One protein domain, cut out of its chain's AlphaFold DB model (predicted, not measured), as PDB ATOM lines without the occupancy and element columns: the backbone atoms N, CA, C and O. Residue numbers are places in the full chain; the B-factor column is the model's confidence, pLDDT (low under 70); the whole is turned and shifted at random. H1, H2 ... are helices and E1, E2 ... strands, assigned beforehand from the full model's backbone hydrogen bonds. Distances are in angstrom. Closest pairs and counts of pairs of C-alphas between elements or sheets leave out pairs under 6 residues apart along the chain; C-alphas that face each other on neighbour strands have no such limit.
ATOM      1  N   LEU A 198     -21.936 -11.201  -5.957       92.06
ATOM      2  CA  LEU A 198     -22.512 -12.026  -4.908       92.06
ATOM      3  C   LEU A 198     -24.034 -11.884  -4.911       92.06
ATOM      4  O   LEU A 198     -24.579 -10.800  -5.145       92.06
ATOM      5  N   ASP A 199     -24.699 -12.991  -4.615       94.38
ATOM      6  CA  ASP A 199     -26.148 -13.054  -4.483       94.38
ATOM      7  C   ASP A 199     -26.581 -12.585  -3.087       94.38
ATOM      8  O   ASP A 199     -25.827 -12.680  -2.115       94.38
ATOM      9  N   ILE A 200     -27.813 -12.080  -2.964       94.31
ATOM     10  CA  ILE A 200     -28.382 -11.735  -1.655       94.31
ATOM     11  C   ILE A 200     -28.893 -13.029  -1.024       94.31
ATOM     12  O   ILE A 200     -29.850 -13.631  -1.513       94.31
ATOM     13  N   THR A 201     -28.266 -13.461   0.069       94.00
ATOM     14  CA  THR A 201     -28.693 -14.662   0.797       94.00
ATOM     15  C   THR A 201     -30.076 -14.473   1.423       94.00
ATOM     16  O   THR A 201     -30.553 -13.348   1.594       94.00
ATOM     17  N   HIS A 202     -30.733 -15.564   1.816       92.94
ATOM     18  CA  HIS A 202     -32.022 -15.480   2.507       92.94
ATOM     19  C   HIS A 202     -31.936 -14.710   3.842       92.94
ATOM     20  O   HIS A 202     -32.872 -13.980   4.168       92.94
ATOM     21  N   ASP A 203     -30.812 -14.788   4.567       91.50
ATOM     22  CA  ASP A 203     -30.567 -13.990   5.781       91.50
ATOM     23  C   ASP A 203     -30.518 -12.489   5.468       91.50
ATOM     24  O   ASP A 203     -31.175 -11.673   6.116       91.50
ATOM     25  N   MET A 204     -29.793 -12.111   4.413       93.25
ATOM     26  CA  MET A 204     -29.716 -10.722   3.956       93.25
ATOM     27  C   MET A 204     -31.067 -10.230   3.418       93.25
ATOM     28  O   MET A 204     -31.460  -9.088   3.654       93.25
ATOM     29  N   MET A 205     -31.833 -11.093   2.753       95.00
ATOM     30  CA  MET A 205     -33.211 -10.800   2.350       95.00
ATOM     31  C   MET A 205     -34.127 -10.599   3.564       95.00
ATOM     32  O   MET A 205     -34.999  -9.731   3.538       95.00
ATOM     33  N   PHE A 206     -33.919 -11.344   4.653       94.25
ATOM     34  CA  PHE A 206     -34.631 -11.130   5.910       94.25
ATOM     35  C   PHE A 206     -34.271  -9.774   6.541       94.25
ATOM     36  O   PHE A 206     -35.157  -9.045   6.998       94.25
ATOM     37  N   GLN A 207     -32.996  -9.374   6.508       92.38
ATOM     38  CA  GLN A 207     -32.571  -8.025   6.910       92.38
ATOM     39  C   GLN A 207     -33.221  -6.947   6.027       92.38
ATOM     40  O   GLN A 207     -33.786  -5.978   6.542       92.38
ATOM     41  N   LEU A 208     -33.254  -7.156   4.707       93.00
ATOM     42  CA  LEU A 208     -33.900  -6.252   3.756       93.00
ATOM     43  C   LEU A 208     -35.407  -6.108   4.024       93.00
ATOM     44  O   LEU A 208     -35.937  -4.999   3.975       93.00
ATOM     45  N   ALA A 209     -36.103  -7.190   4.382       93.50
ATOM     46  CA  ALA A 209     -37.521  -7.152   4.753       93.50
ATOM     47  C   ALA A 209     -37.790  -6.235   5.962       93.50
ATOM     48  O   ALA A 209     -38.853  -5.609   6.063       93.50
ATOM     49  N   ASN A 210     -36.827  -6.137   6.884       88.31
ATOM     50  CA  ASN A 210     -36.932  -5.284   8.062       88.31
ATOM     51  C   ASN A 210     -36.767  -3.797   7.724       88.31
ATOM     52  O   ASN A 210     -37.467  -2.972   8.321       88.31
ATOM     53  N   CYS A 211     -35.939  -3.434   6.742       84.31
ATOM     54  CA  CYS A 211     -35.658  -2.033   6.411       84.31
ATOM     55  C   CYS A 211     -36.443  -1.491   5.201       84.31
ATOM     56  O   CYS A 211     -36.735  -0.297   5.158       84.31
ATOM     57  N   LEU A 212     -36.884  -2.334   4.261       88.19
ATOM     58  CA  LEU A 212     -37.527  -1.875   3.027       88.19
ATOM     59  C   LEU A 212     -38.936  -1.282   3.284       88.19
ATOM     60  O   LEU A 212     -39.794  -1.933   3.899       88.19
ATOM     61  N   PRO A 213     -39.227  -0.045   2.835       86.31
ATOM     62  CA  PRO A 213     -40.563   0.539   2.952       86.31
ATOM     63  C   PRO A 213     -41.618  -0.276   2.191       86.31
ATOM     64  O   PRO A 213     -41.350  -0.788   1.110       86.31
ATOM     65  N   GLY A 214     -42.830  -0.381   2.742       86.75
ATOM     66  CA  GLY A 214     -43.948  -1.107   2.113       86.75
ATOM     67  C   GLY A 214     -44.027  -2.605   2.436       86.75
ATOM     68  O   GLY A 214     -45.076  -3.212   2.231       86.75
ATOM     69  N   VAL A 215     -42.981  -3.200   3.017       92.31
ATOM     70  CA  VAL A 215     -43.017  -4.605   3.452       92.31
ATOM     71  C   VAL A 215     -43.930  -4.786   4.671       92.31
ATOM     72  O   VAL A 215     -43.786  -4.101   5.691       92.31
ATOM     73  N   ASN A 216     -44.854  -5.750   4.593       94.31
ATOM     74  CA  ASN A 216     -45.707  -6.128   5.716       94.31
ATOM     75  C   ASN A 216     -44.925  -6.962   6.743       94.31
ATOM     76  O   ASN A 216     -44.745  -8.174   6.599       94.31
ATOM     77  N   ARG A 217     -44.531  -6.300   7.834       94.88
ATOM     78  CA  ARG A 217     -43.675  -6.857   8.891       94.88
ATOM     79  C   ARG A 217     -44.406  -7.707   9.934       94.88
ATOM     80  O   ARG A 217     -43.783  -8.125  10.905       94.88
ATOM     81  N   ARG A 218     -45.710  -7.985   9.777       95.12
ATOM     82  CA  ARG A 218     -46.474  -8.778  10.760       95.12
ATOM     83  C   ARG A 218     -45.807 -10.127  11.039       95.12
ATOM     84  O   ARG A 218     -45.585 -10.463  12.197       95.12
ATOM     85  N   TYR A 219     -45.492 -10.888   9.994       96.25
ATOM     86  CA  TYR A 219     -44.898 -12.218  10.155       96.25
ATOM     87  C   TYR A 219     -43.385 -12.200  10.330       96.25
ATOM     88  O   TYR A 219     -42.874 -13.100  10.982       96.25
ATOM     89  N   VAL A 220     -42.706 -11.147   9.870       94.88
ATOM     90  CA  VAL A 220     -41.294 -10.904  10.204       94.88
ATOM     91  C   VAL A 220     -41.114 -10.871  11.727       94.88
ATOM     92  O   VAL A 220     -40.213 -11.508  12.254       94.88
ATOM     93  N   LYS A 221     -42.029 -10.199  12.445       94.56
ATOM     94  CA  LYS A 221     -42.006 -10.109  13.914       94.56
ATOM     95  C   LYS A 221     -42.581 -11.340  14.616       94.56
ATOM     96  O   LYS A 221     -42.017 -11.803  15.596       94.56
ATOM     97  N   LEU A 222     -43.733 -11.843  14.159       95.44
ATOM     98  CA  LEU A 222     -44.448 -12.919  14.862       95.44
ATOM     99  C   LEU A 222     -43.856 -14.312  14.623       95.44
ATOM    100  O   LEU A 222     -44.083 -15.204  15.434       95.44
ATOM    101  N   LYS A 223     -43.205 -14.529  13.476       96.25
ATOM    102  CA  LYS A 223     -42.731 -15.844  13.025       96.25
ATOM    103  C   LYS A 223     -41.421 -15.717  12.227       96.25
ATOM    104  O   LYS A 223     -41.417 -16.075  11.048       96.25
ATOM    105  N   PRO A 224     -40.336 -15.200  12.831       96.06
ATOM    106  CA  PRO A 224     -39.095 -14.887  12.122       96.06
ATOM    107  C   PRO A 224     -38.487 -16.110  11.423       96.06
ATOM    108  O   PRO A 224     -38.222 -16.045  10.228       96.06
ATOM    109  N   GLU A 225     -38.373 -17.242  12.124       96.06
ATOM    110  CA  GLU A 225     -37.816 -18.492  11.578       96.06
ATOM    111  C   GLU A 225     -38.602 -18.989  10.359       96.06
ATOM    112  O   GLU A 225     -38.034 -19.241   9.299       96.06
ATOM    113  N   LEU A 226     -39.935 -19.052  10.471       97.00
ATOM    114  CA  LEU A 226     -40.793 -19.471   9.361       97.00
ATOM    115  C   LEU A 226     -40.751 -18.467   8.202       97.00
ATOM    116  O   LEU A 226     -40.792 -18.870   7.044       97.00
ATOM    117  N   TYR A 227     -40.686 -17.164   8.485       97.62
ATOM    118  CA  TYR A 227     -40.572 -16.145   7.441       97.62
ATOM    119  C   TYR A 227     -39.255 -16.291   6.676       97.62
ATOM    120  O   TYR A 227     -39.269 -16.286   5.450       97.62
ATOM    121  N   MET A 228     -38.144 -16.497   7.384       96.44
ATOM    122  CA  MET A 228     -36.822 -16.727   6.803       96.44
ATOM    123  C   MET A 228     -36.771 -18.012   5.967       96.44
ATOM    124  O   MET A 228     -36.295 -17.988   4.834       96.44
ATOM    125  N   GLN A 229     -37.366 -19.104   6.457       97.25
ATOM    126  CA  GLN A 229     -37.535 -20.325   5.666       97.25
ATOM    127  C   GLN A 229     -38.329 -20.049   4.379       97.25
ATOM    128  O   GLN A 229     -37.920 -20.463   3.297       97.25
ATOM    129  N   LYS A 230     -39.438 -19.298   4.466       98.00
ATOM    130  CA  LYS A 230     -40.260 -18.965   3.293       98.00
ATOM    131  C   LYS A 230     -39.590 -18.013   2.311       98.00
ATOM    132  O   LYS A 230     -39.932 -18.066   1.135       98.00
ATOM    133  N   ILE A 231     -38.623 -17.204   2.739       98.00
ATOM    134  CA  ILE A 231     -37.743 -16.489   1.807       98.00
ATOM    135  C   ILE A 231     -36.965 -17.502   0.960       98.00
ATOM    136  O   ILE A 231     -37.016 -17.419  -0.262       98.00
ATOM    137  N   SER A 232     -36.300 -18.471   1.594       97.69
ATOM    138  CA  SER A 232     -35.515 -19.500   0.894       97.69
ATOM    139  C   SER A 232     -36.365 -20.305  -0.100       97.69
ATOM    140  O   SER A 232     -35.971 -20.469  -1.257       97.69
ATOM    141  N   ASP A 233     -37.567 -20.727   0.316       97.88
ATOM    142  CA  ASP A 233     -38.512 -21.460  -0.539       97.88
ATOM    143  C   ASP A 233     -38.896 -20.636  -1.786       97.88
ATOM    144  O   ASP A 233     -38.771 -21.119  -2.911       97.88
ATOM    145  N   VAL A 234     -39.312 -19.374  -1.598       98.12
ATOM    146  CA  VAL A 234     -39.751 -18.486  -2.693       98.12
ATOM    147  C   VAL A 234     -38.604 -18.156  -3.650       98.12
ATOM    148  O   VAL A 234     -38.811 -18.098  -4.862       98.12
ATOM    149  N   LEU A 235     -37.390 -17.943  -3.136       97.56
ATOM    150  CA  LEU A 235     -36.220 -17.699  -3.980       97.56
ATOM    151  C   LEU A 235     -35.861 -18.939  -4.801       97.56
ATOM    152  O   LEU A 235     -35.644 -18.827  -6.006       97.56
ATOM    153  N   THR A 236     -35.887 -20.119  -4.179       97.50
ATOM    154  CA  THR A 236     -35.606 -21.387  -4.864       97.50
ATOM    155  C   THR A 236     -36.630 -21.663  -5.962       97.50
ATOM    156  O   THR A 236     -36.250 -22.038  -7.066       97.50
ATOM    157  N   GLU A 237     -37.917 -21.422  -5.700       97.25
ATOM    158  CA  GLU A 237     -38.985 -21.585  -6.692       97.25
ATOM    159  C   GLU A 237     -38.815 -20.640  -7.893       97.25
ATOM    160  O   GLU A 237     -38.989 -21.054  -9.039       97.25
ATOM    161  N   LYS A 238     -38.442 -19.377  -7.653       96.00
ATOM    162  CA  LYS A 238     -38.322 -18.364  -8.714       96.00
ATOM    163  C   LYS A 238     -37.018 -18.431  -9.502       96.00
ATOM    164  O   LYS A 238     -37.018 -18.151 -10.697       96.00
ATOM    165  N   PHE A 239     -35.910 -18.722  -8.829       95.12
ATOM    166  CA  PHE A 239     -34.561 -18.547  -9.375       95.12
ATOM    167  C   PHE A 239     -33.748 -19.844  -9.400       95.12
ATOM    168  O   PHE A 239     -32.618 -19.840  -9.880       95.12
ATOM    169  N   GLY A 240     -34.290 -20.952  -8.883       94.88
ATOM    170  CA  GLY A 240     -33.567 -22.220  -8.752       94.88
ATOM    171  C   GLY A 240     -32.470 -22.204  -7.682       94.88
ATOM    172  O   GLY A 240     -31.671 -23.134  -7.618       94.88
ATOM    173  N   ASN A 241     -32.406 -21.154  -6.855       92.75
ATOM    174  CA  ASN A 241     -31.384 -20.945  -5.831       92.75
ATOM    175  C   ASN A 241     -32.017 -20.278  -4.590       92.75
ATOM    176  O   ASN A 241     -32.820 -19.359  -4.757       92.75
ATOM    177  N   PRO A 242     -31.666 -20.680  -3.352       94.25
ATOM    178  CA  PRO A 242     -32.115 -20.010  -2.124       94.25
ATOM    179  C   PRO A 242     -31.563 -18.583  -1.924       94.25
ATOM    180  O   PRO A 242     -31.880 -17.944  -0.919       94.25
ATOM    181  N   ALA A 243     -30.726 -18.083  -2.836       95.94
ATOM    182  CA  ALA A 243     -30.232 -16.711  -2.867       95.94
ATOM    183  C   ALA A 243     -30.770 -15.942  -4.086       95.94
ATOM    184  O   ALA A 243     -31.022 -16.508  -5.150       95.94
ATOM    185  N   TYR A 244     -30.945 -14.630  -3.927       96.19
ATOM    186  CA  TYR A 244     -31.426 -13.746  -4.982       96.19
ATOM    187  C   TYR A 244     -30.268 -13.279  -5.883       96.19
ATOM    188  O   TYR A 244     -29.341 -12.634  -5.375       96.19
ATOM    189  N   PRO A 245     -30.325 -13.521  -7.208       94.81
ATOM    190  CA  PRO A 245     -29.199 -13.278  -8.107       94.81
ATOM    191  C   PRO A 245     -29.067 -11.799  -8.510       94.81
ATOM    192  O   PRO A 245     -29.325 -11.398  -9.644       94.81
ATOM    193  N   LEU A 246     -28.668 -10.949  -7.563       93.12
ATOM    194  CA  LEU A 246     -28.716  -9.485  -7.676       93.12
ATOM    195  C   LEU A 246     -28.049  -8.931  -8.938       93.12
ATOM    196  O   LEU A 246     -28.610  -8.070  -9.620       93.12
ATOM    197  N   SER A 247     -26.838  -9.403  -9.233       90.06
ATOM    198  CA  SER A 247     -26.016  -8.847 -10.312       90.06
ATOM    199  C   SER A 247     -26.549  -9.166 -11.713       90.06
ATOM    200  O   SER A 247     -26.303  -8.394 -12.639       90.06
ATOM    201  N   SER A 248     -27.317 -10.251 -11.873       90.00
ATOM    202  CA  SER A 248     -27.934 -10.616 -13.152       90.00
ATOM    203  C   SER A 248     -29.301  -9.970 -13.372       90.00
ATOM    204  O   SER A 248     -29.737  -9.882 -14.515       90.00
ATOM    205  N   GLN A 249     -29.974  -9.516 -12.308       89.56
ATOM    206  CA  GLN A 249     -31.316  -8.928 -12.409       89.56
ATOM    207  C   GLN A 249     -31.299  -7.429 -12.730       89.56
ATOM    208  O   GLN A 249     -32.218  -6.918 -13.369       89.56
ATOM    209  N   PHE A 250     -30.242  -6.705 -12.341       85.31
ATOM    210  CA  PHE A 250     -30.178  -5.255 -12.534       85.31
ATOM    211  C   PHE A 250     -28.884  -4.780 -13.185       85.31
ATOM    212  O   PHE A 250     -27.793  -5.302 -12.971       85.31
ATOM    213  N   SER A 251     -28.996  -3.687 -13.934       86.38
ATOM    214  CA  SER A 251     -27.846  -2.916 -14.396       86.38
ATOM    215  C   SER A 251     -27.758  -1.618 -13.609       86.38
ATOM    216  O   SER A 251     -28.647  -0.772 -13.718       86.38
ATOM    217  N   LEU A 252     -26.664  -1.421 -12.866       88.00
ATOM    218  CA  LEU A 252     -26.434  -0.159 -12.153       88.00
ATOM    219  C   LEU A 252     -26.157   1.025 -13.090       88.00
ATOM    220  O   LEU A 252     -26.255   2.166 -12.657       88.00
ATOM    221  N   LYS A 253     -25.880   0.791 -14.384       83.88
ATOM    222  CA  LYS A 253     -25.551   1.860 -15.352       83.88
ATOM    223  C   LYS A 253     -26.643   2.926 -15.494       83.88
ATOM    224  O   LYS A 253     -26.341   4.039 -15.903       83.88
ATOM    225  N   LYS A 254     -27.902   2.571 -15.222       81.31
ATOM    226  CA  LYS A 254     -29.068   3.466 -15.345       81.31
ATOM    227  C   LYS A 254     -29.625   3.921 -13.995       81.31
ATOM    228  O   LYS A 254     -30.635   4.613 -13.962       81.31
ATOM    229  N   VAL A 255     -29.011   3.496 -12.894       87.88
ATOM    230  CA  VAL A 255     -29.471   3.848 -11.552       87.88
ATOM    231  C   VAL A 255     -28.830   5.176 -11.173       87.88
ATOM    232  O   VAL A 255     -27.608   5.302 -11.180       87.88
ATOM    233  N   GLU A 256     -29.666   6.162 -10.857       86.19
ATOM    234  CA  GLU A 256     -29.215   7.486 -10.433       86.19
ATOM    235  C   GLU A 256     -28.291   7.383  -9.213       86.19
ATOM    236  O   GLU A 256     -28.600   6.707  -8.223       86.19
ATOM    237  N   GLY A 257     -27.147   8.061  -9.308       89.12
ATOM    238  CA  GLY A 257     -26.242   8.249  -8.189       89.12
ATOM    239  C   GLY A 257     -26.741   9.376  -7.297       89.12
ATOM    240  O   GLY A 257     -26.917  10.491  -7.775       89.12
ATOM    241  N   ILE A 258     -26.936   9.105  -6.009       89.62
ATOM    242  CA  ILE A 258     -27.329  10.127  -5.030       89.62
ATOM    243  C   ILE A 258     -26.257  10.258  -3.945       89.62
ATOM    244  O   ILE A 258     -25.605   9.252  -3.641       89.62
ATOM    245  N   PRO A 259     -26.117  11.433  -3.304       90.44
ATOM    246  CA  PRO A 259     -25.240  11.590  -2.150       90.44
ATOM    247  C   PRO A 259     -25.602  10.599  -1.039       90.44
ATOM    248  O   PRO A 259     -26.757  10.538  -0.604       90.44
ATOM    249  N   TYR A 260     -24.618   9.822  -0.584       88.25
ATOM    250  CA  TYR A 260     -24.802   8.791   0.432       88.25
ATOM    251  C   TYR A 260     -23.953   9.085   1.674       88.25
ATOM    252  O   TYR A 260     -22.730   9.029   1.572       88.25
ATOM    253  N   PRO A 261     -24.548   9.416   2.835       89.94
ATOM    254  CA  PRO A 261     -23.798   9.867   4.004       89.94
ATOM    255  C   PRO A 261     -23.056   8.708   4.676       89.94
ATOM    256  O   PRO A 261     -23.608   8.014   5.526       89.94
ATOM    257  N   ILE A 262     -21.791   8.512   4.297       92.38
ATOM    258  CA  ILE A 262     -20.925   7.481   4.876       92.38
ATOM    259  C   ILE A 262     -20.463   7.902   6.269       92.38
ATOM    260  O   ILE A 262     -20.570   7.114   7.208       92.38
ATOM    261  N   PHE A 263     -19.955   9.132   6.379       94.88
ATOM    262  CA  PHE A 263     -19.338   9.670   7.588       94.88
ATOM    263  C   PHE A 263     -20.175  10.800   8.190       94.88
ATOM    264  O   PHE A 263     -20.797  11.604   7.483       94.88
ATOM    265  N   ALA A 264     -20.166  10.895   9.517       95.38
ATOM    266  CA  ALA A 264     -20.883  11.939  10.232       95.38
ATOM    267  C   ALA A 264     -20.126  13.276  10.218       95.38
ATOM    268  O   ALA A 264     -20.776  14.325  10.199       95.38
ATOM    269  N   ASN A 265     -18.790  13.241  10.219       94.75
ATOM    270  CA  ASN A 265     -17.918  14.401  10.342       94.75
ATOM    271  C   ASN A 265     -18.116  15.366   9.176       94.75
ATOM    272  O   ASN A 265     -17.881  15.047   8.010       94.75
ATOM    273  N   ILE A 266     -18.555  16.571   9.526       89.81
ATOM    274  CA  ILE A 266     -18.966  17.590   8.572       89.81
ATOM    275  C   ILE A 266     -17.804  18.330   7.909       89.81
ATOM    276  O   ILE A 266     -18.030  19.019   6.915       89.81
ATOM    277  N   SER A 267     -16.594  18.179   8.455       88.88
ATOM    278  CA  SER A 267     -15.369  18.763   7.904       88.88
ATOM    279  C   SER A 267     -14.872  18.018   6.667       88.88
ATOM    280  O   SER A 267     -14.088  18.558   5.888       88.88
ATOM    281  N   PHE A 268     -15.310  16.771   6.472       89.50
ATOM    282  CA  PHE A 268     -14.971  16.013   5.281       89.50
ATOM    283  C   PHE A 268     -15.615  16.626   4.044       89.50
ATOM    284  O   PHE A 268     -16.762  17.081   4.070       89.50
ATOM    285  N   SER A 269     -14.871  16.591   2.938       86.81
ATOM    286  CA  SER A 269     -15.389  17.035   1.652       86.81
ATOM    287  C   SER A 269     -16.572  16.156   1.219       86.81
ATOM    288  O   SER A 269     -16.647  14.989   1.626       86.81
ATOM    289  N   PRO A 270     -17.505  16.667   0.397       86.94
ATOM    290  CA  PRO A 270     -18.656  15.892  -0.065       86.94
ATOM    291  C   PRO A 270     -18.279  14.571  -0.746       86.94
ATOM    292  O   PRO A 270     -19.004  13.592  -0.605       86.94
ATOM    293  N   GLU A 271     -17.132  14.510  -1.423       87.50
ATOM    294  CA  GLU A 271     -16.625  13.310  -2.102       87.50
ATOM    295  C   GLU A 271     -16.237  12.200  -1.120       87.50
ATOM    296  O   GLU A 271     -16.304  11.023  -1.462       87.50
ATOM    297  N   VAL A 272     -15.839  12.568   0.100       88.88
ATOM    298  CA  VAL A 272     -15.493  11.625   1.168       88.88
ATOM    299  C   VAL A 272     -16.708  11.349   2.046       88.88
ATOM    300  O   VAL A 272     -17.023  10.198   2.334       88.88
ATOM    301  N   ARG A 273     -17.400  12.407   2.479       91.25
ATOM    302  CA  ARG A 273     -18.496  12.332   3.447       91.25
ATOM    303  C   ARG A 273     -19.765  11.742   2.850       91.25
ATOM    304  O   ARG A 273     -20.429  10.928   3.489       91.25
ATOM    305  N   THR A 274     -20.125  12.216   1.661       92.00
ATOM    306  CA  THR A 274     -21.406  11.957   0.998       92.00
ATOM    307  C   THR A 274     -21.221  11.614  -0.486       92.00
ATOM    308  O   THR A 274     -21.844  12.269  -1.329       92.00
ATOM    309  N   PRO A 275     -20.362  10.640  -0.849       90.31
ATOM    310  CA  PRO A 275     -20.136  10.308  -2.250       90.31
ATOM    311  C   PRO A 275     -21.436   9.905  -2.943       90.31
ATOM    312  O   PRO A 275     -22.340   9.317  -2.341       90.31
ATOM    313  N   CYS A 276     -21.523  10.216  -4.235       91.69
ATOM    314  CA  CYS A 276     -22.673   9.839  -5.040       91.69
ATOM    315  C   CYS A 276     -22.590   8.364  -5.437       91.69
ATOM    316  O   CYS A 276     -21.712   7.975  -6.209       91.69
ATOM    317  N   PHE A 277     -23.541   7.557  -4.964       90.06
ATOM    318  CA  PHE A 277     -23.641   6.142  -5.313       90.06
ATOM    319  C   PHE A 277     -24.997   5.789  -5.916       90.06
ATOM    320  O   PHE A 277     -26.013   6.350  -5.488       90.06
ATOM    321  N   PRO A 278     -25.047   4.823  -6.857       92.62
ATOM    322  CA  PRO A 278     -26.304   4.229  -7.289       92.62
ATOM    323  C   PRO A 278     -27.112   3.753  -6.080       92.62
ATOM    324  O   PRO A 278     -26.584   3.053  -5.214       92.62
ATOM    325  N   ASN A 279     -28.390   4.120  -6.002       91.50
ATOM    326  CA  ASN A 279     -29.227   3.730  -4.870       91.50
ATOM    327  C   ASN A 279     -30.323   2.738  -5.273       91.50
ATOM    328  O   ASN A 279     -31.389   3.125  -5.755       91.50
ATOM    329  N   LEU A 280     -30.075   1.450  -5.024       91.06
ATOM    330  CA  LEU A 280     -31.028   0.370  -5.283       91.06
ATOM    331  C   LEU A 280     -32.287   0.501  -4.419       91.06
ATOM    332  O   LEU A 280     -33.390   0.268  -4.906       91.06
ATOM    333  N   LEU A 281     -32.159   0.975  -3.177       89.69
ATOM    334  CA  LEU A 281     -33.304   1.197  -2.284       89.69
ATOM    335  C   LEU A 281     -34.241   2.320  -2.763       89.69
ATOM    336  O   LEU A 281     -35.394   2.386  -2.328       89.69
ATOM    337  N   ARG A 282     -33.784   3.192  -3.671       87.62
ATOM    338  CA  ARG A 282     -34.600   4.211  -4.357       87.62
ATOM    339  C   ARG A 282     -34.948   3.846  -5.800       87.62
ATOM    340  O   ARG A 282     -35.791   4.512  -6.394       87.62
ATOM    341  N   HIS A 283     -34.368   2.784  -6.347       90.31
ATOM    342  CA  HIS A 283     -34.614   2.329  -7.710       90.31
ATOM    343  C   HIS A 283     -35.959   1.589  -7.810       90.31
ATOM    344  O   HIS A 283     -36.124   0.496  -7.268       90.31
ATOM    345  N   SER A 284     -36.939   2.171  -8.512       91.00
ATOM    346  CA  SER A 284     -38.309   1.633  -8.580       91.00
ATOM    347  C   SER A 284     -38.406   0.172  -9.048       91.00
ATOM    348  O   SER A 284     -39.115  -0.582  -8.385       91.00
ATOM    349  N   PRO A 285     -37.696  -0.283 -10.105       92.56
ATOM    350  CA  PRO A 285     -37.693  -1.696 -10.491       92.56
ATOM    351  C   PRO A 285     -37.242  -2.626  -9.361       92.56
ATOM    352  O   PRO A 285     -37.947  -3.584  -9.052       92.56
ATOM    353  N   PHE A 286     -36.141  -2.288  -8.681       92.88
ATOM    354  CA  PHE A 286     -35.638  -3.064  -7.544       92.88
ATOM    355  C   PHE A 286     -36.677  -3.127  -6.421       92.88
ATOM    356  O   PHE A 286     -37.023  -4.202  -5.937       92.88
ATOM    357  N   LYS A 287     -37.247  -1.978  -6.042       91.94
ATOM    358  CA  LYS A 287     -38.278  -1.916  -4.998       91.94
ATOM    359  C   LYS A 287     -39.511  -2.746  -5.344       91.94
ATOM    360  O   LYS A 287     -40.052  -3.411  -4.462       91.94
ATOM    361  N   ASN A 288     -39.975  -2.677  -6.590       93.19
ATOM    362  CA  ASN A 288     -41.169  -3.386  -7.041       93.19
ATOM    363  C   ASN A 288     -40.957  -4.899  -6.997       93.19
ATOM    364  O   ASN A 288     -41.819  -5.619  -6.497       93.19
ATOM    365  N   GLU A 289     -39.797  -5.364  -7.453       95.25
ATOM    366  CA  GLU A 289     -39.443  -6.779  -7.424       95.25
ATOM    367  C   GLU A 289     -39.306  -7.303  -5.991       95.25
ATOM    368  O   GLU A 289     -39.954  -8.286  -5.631       95.25
ATOM    369  N   MET A 290     -38.570  -6.593  -5.128       95.81
ATOM    370  CA  MET A 290     -38.460  -6.955  -3.712       95.81
ATOM    371  C   MET A 290     -39.827  -6.961  -3.017       95.81
ATOM    372  O   MET A 290     -40.138  -7.869  -2.248       95.81
ATOM    373  N   SER A 291     -40.687  -5.984  -3.316       94.88
ATOM    374  CA  SER A 291     -42.044  -5.921  -2.757       94.88
ATOM    375  C   SER A 291     -42.910  -7.101  -3.204       94.88
ATOM    376  O   SER A 291     -43.685  -7.621  -2.400       94.88
ATOM    377  N   ALA A 292     -42.779  -7.538  -4.461       96.00
ATOM    378  CA  ALA A 292     -43.473  -8.716  -4.972       96.00
ATOM    379  C   ALA A 292     -43.008  -9.990  -4.250       96.00
ATOM    380  O   ALA A 292     -43.843 -10.719  -3.714       96.00
ATOM    381  N   ILE A 293     -41.691 -10.188  -4.125       97.25
ATOM    382  CA  ILE A 293     -41.107 -11.319  -3.389       97.25
ATOM    383  C   ILE A 293     -41.616 -11.334  -1.941       97.25
ATOM    384  O   ILE A 293     -42.160 -12.339  -1.484       97.25
ATOM    385  N   PHE A 294     -41.534 -10.215  -1.215       97.88
ATOM    386  CA  PHE A 294     -41.972 -10.178   0.185       97.88
ATOM    387  C   PHE A 294     -43.484 -10.350   0.367       97.88
ATOM    388  O   PHE A 294     -43.919 -10.821   1.423       97.88
ATOM    389  N   LYS A 295     -44.295  -9.999  -0.638       97.38
ATOM    390  CA  LYS A 295     -45.735 -10.278  -0.641       97.38
ATOM    391  C   LYS A 295     -46.007 -11.777  -0.766       97.38
ATOM    392  O   LYS A 295     -46.839 -12.296  -0.026       97.38
ATOM    393  N   GLU A 296     -45.287 -12.466  -1.644       97.94
ATOM    394  CA  GLU A 296     -45.389 -13.922  -1.799       97.94
ATOM    395  C   GLU A 296     -44.940 -14.651  -0.530       97.94
ATOM    396  O   GLU A 296     -45.683 -15.481  -0.008       97.94
ATOM    397  N   VAL A 297     -43.803 -14.249   0.051       98.00
ATOM    398  CA  VAL A 297     -43.331 -14.772   1.346       98.00
ATOM    399  C   VAL A 297     -44.390 -14.562   2.432       98.00
ATOM    400  O   VAL A 297     -44.708 -15.481   3.189       98.00
ATOM    401  N   HIS A 298     -44.988 -13.369   2.508       97.56
ATOM    402  CA  HIS A 298     -46.026 -13.072   3.494       97.56
ATOM    403  C   HIS A 298     -47.249 -13.994   3.361       97.56
ATOM    404  O   HIS A 298     -47.748 -14.506   4.368       97.56
ATOM    405  N   GLU A 299     -47.738 -14.214   2.140       97.56
ATOM    406  CA  GLU A 299     -48.873 -15.107   1.903       97.56
ATOM    407  C   GLU A 299     -48.507 -16.576   2.158       97.56
ATOM    408  O   GLU A 299     -49.297 -17.293   2.775       97.56
ATOM    409  N   ALA A 300     -47.292 -17.009   1.819       97.31
ATOM    410  CA  ALA A 300     -46.812 -18.354   2.127       97.31
ATOM    411  C   ALA A 300     -46.792 -18.619   3.644       97.31
ATOM    412  O   ALA A 300     -47.315 -19.635   4.113       97.31
ATOM    413  N   VAL A 301     -46.289 -17.668   4.443       97.38
ATOM    414  CA  VAL A 301     -46.303 -17.776   5.913       97.38
ATOM    415  C   VAL A 301     -47.730 -17.799   6.460       97.38
ATOM    416  O   VAL A 301     -48.031 -18.549   7.391       97.38
ATOM    417  N   LYS A 302     -48.635 -16.993   5.899       96.62
ATOM    418  CA  LYS A 302     -50.050 -16.953   6.295       96.62
ATOM    419  C   LYS A 302     -50.759 -18.278   6.025       96.62
ATOM    420  O   LYS A 302     -51.516 -18.726   6.886       96.62
ATOM    421  N   ILE A 303     -50.522 -18.895   4.867       96.31
ATOM    422  CA  ILE A 303     -51.093 -20.197   4.494       96.31
ATOM    423  C   ILE A 303     -50.576 -21.282   5.439       96.31
ATOM    424  O   ILE A 303     -51.380 -21.990   6.044       96.31
ATOM    425  N   GLU A 304     -49.260 -21.358   5.642       95.00
ATOM    426  CA  GLU A 304     -48.658 -22.341   6.548       95.00
ATOM    427  C   GLU A 304     -49.183 -22.165   7.981       95.00
ATOM    428  O   GLU A 304     -49.586 -23.115   8.645       95.00
ATOM    429  N   SER A 305     -49.326 -20.912   8.421       91.81
ATOM    430  CA  SER A 305     -49.888 -20.576   9.731       91.81
ATOM    431  C   SER A 305     -51.339 -21.014   9.928       91.81
ATOM    432  O   SER A 305     -51.729 -21.236  11.074       91.81
ATOM    433  N   LYS A 306     -52.149 -21.086   8.864       92.69
ATOM    434  CA  LYS A 306     -53.520 -21.617   8.927       92.69
ATOM    435  C   LYS A 306     -53.504 -23.143   8.995       92.69
ATOM    436  O   LYS A 306     -54.117 -23.705   9.895       92.69
ATOM    437  N   ARG A 307     -52.700 -23.790   8.146       89.62
ATOM    438  CA  ARG A 307     -52.536 -25.253   8.128       89.62
ATOM    439  C   ARG A 307     -52.078 -25.806   9.478       89.62
ATOM    440  O   ARG A 307     -52.599 -26.816   9.930       89.62
ATOM    441  N   SER A 308     -51.141 -25.141  10.158       84.38
ATOM    442  CA  SER A 308     -50.698 -25.583  11.491       84.38
ATOM    443  C   SER A 308     -51.766 -25.421  12.581       84.38
ATOM    444  O   SER A 308     -51.656 -26.069  13.616       84.38
ATOM    445  N   LYS A 309     -52.764 -24.544  12.391       81.00
ATOM    446  CA  LYS A 309     -53.889 -24.376  13.328       81.00
ATOM    447  C   LYS A 309     -54.981 -25.414  13.113       81.00
ATOM    448  O   LYS A 309     -55.600 -25.812  14.078       81.00
ATOM    449  N   GLU A 310     -55.202 -25.841  11.873       77.62
ATOM    450  CA  GLU A 310     -56.183 -26.884  11.530       77.62
ATOM    451  C   GLU A 310     -55.712 -28.293  11.933       77.62
ATOM    452  O   GLU A 310     -56.521 -29.204  12.055       77.62
ATOM    453  N   LYS A 311     -54.401 -28.476  12.142       67.38
ATOM    454  CA  LYS A 311     -53.785 -29.733  12.602       67.38
ATOM    455  C   LYS A 311     -53.650 -29.852  14.131       67.38
ATOM    456  O   LYS A 311     -53.143 -30.872  14.590       67.38
ATOM    457  N   LYS A 312     -54.009 -28.815  14.894       55.78
ATOM    458  CA  LYS A 312     -53.976 -28.783  16.367       55.78
ATOM    459  C   LYS A 312     -55.390 -28.818  16.917       55.78
ATOM    460  O   LYS A 312     -55.559 -29.455  17.973       55.78
TER     461      LYS A 312
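What this domain is: This is residues 198 to 312 of the 312 residues of the protein "TerB_N domain-containing protein" of Desulfobacteraceae bacterium (UniProt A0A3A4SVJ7). A short helix-rich body has the helix H3 crossing the long helix H6 steeply near H6's middle, with H1 packed on H3; at one end of the longest axis a small, loop-rich head holds a two-stranded sheet and the one-turn helix H5. At the other end residues 306 to 312, of which 306 to 310 belong to H6, stick out free. The printed part has 115 residues with six named helices and two named strands in the order H1, H2, H3, H4, E1, H5, E2, H6; the sheet, E1 - E2, is antiparallel, and the class is mostly helix. The whole is loose, with a radius of gyration of the C-alphas of 17.4 A and spans of 62 by 29 by 21 A.

How they stand to each other: Look first at the sheet: E1, residues 257 to 259, and E2, residues 276 to 278, are antiparallel at 137 degrees. N 258 and O 277 are within hydrogen-bond range at 3.0 A, and so are N 277 and O 258 at 3.0 A. H5, residues 270 to 273, joins E2 by a tight link and touches no helix. From E2 a tight link leads to H6, residues 284 to 310. H3, residues 224 to 239, touches residues 293 to 301 of H6 alone, closest at the C-alphas of Lys 230 and Val 297, 5.6 A, with a steep tilt of 58 degrees, opposite ways. H1, residues 202 to 211, touches residues 227 to 232 of H3 alone, closest at the C-alphas of His 202 and Ser 232, 5.6 A, with a steep tilt of 66 degrees, opposite ways. H1 is close to H6 but not clearly touching; their closest C-alphas, those of Ala 209 and Phe 294, are 7.1 A apart. H2, residues 218 to 222, only just touches residues 298 to 302 of H6, with 3 pairs of C-alphas within 8 A, the closest being those of Tyr 219 and His 298, 6.8 A. H4, residues 246 to 249, touches no helix. In H1, H2 and H3 every O i to N i+4 pair is within hydrogen-bond range, in H6 22 of 23; H4 and H5 are too short for such a pair.

Where its parts are: Find C-alpha 202 at (-32.022, -15.480, 2.507), where H1 begins; it runs 14.5 A. H2 follows, 6.2 A long, then H3, 22.3 A, and H4, 5.4 A. E1 begins at C-alpha 257, (-26.242, 8.249, -8.189), and runs 7.0 A; H5 measures 5.0 A and E2 7.1 A. H6 runs 39.2 A, to C-alpha 310 at (-56.183, -26.884, 11.530).

The domain as a whole: The two C-alphas farthest apart are those of Ser 267 and Lys 311, 62.0 A. The printed part has no cut and no long link. Its mean pLDDT is 92.0; look to residues 311 to 312 for the two under 70.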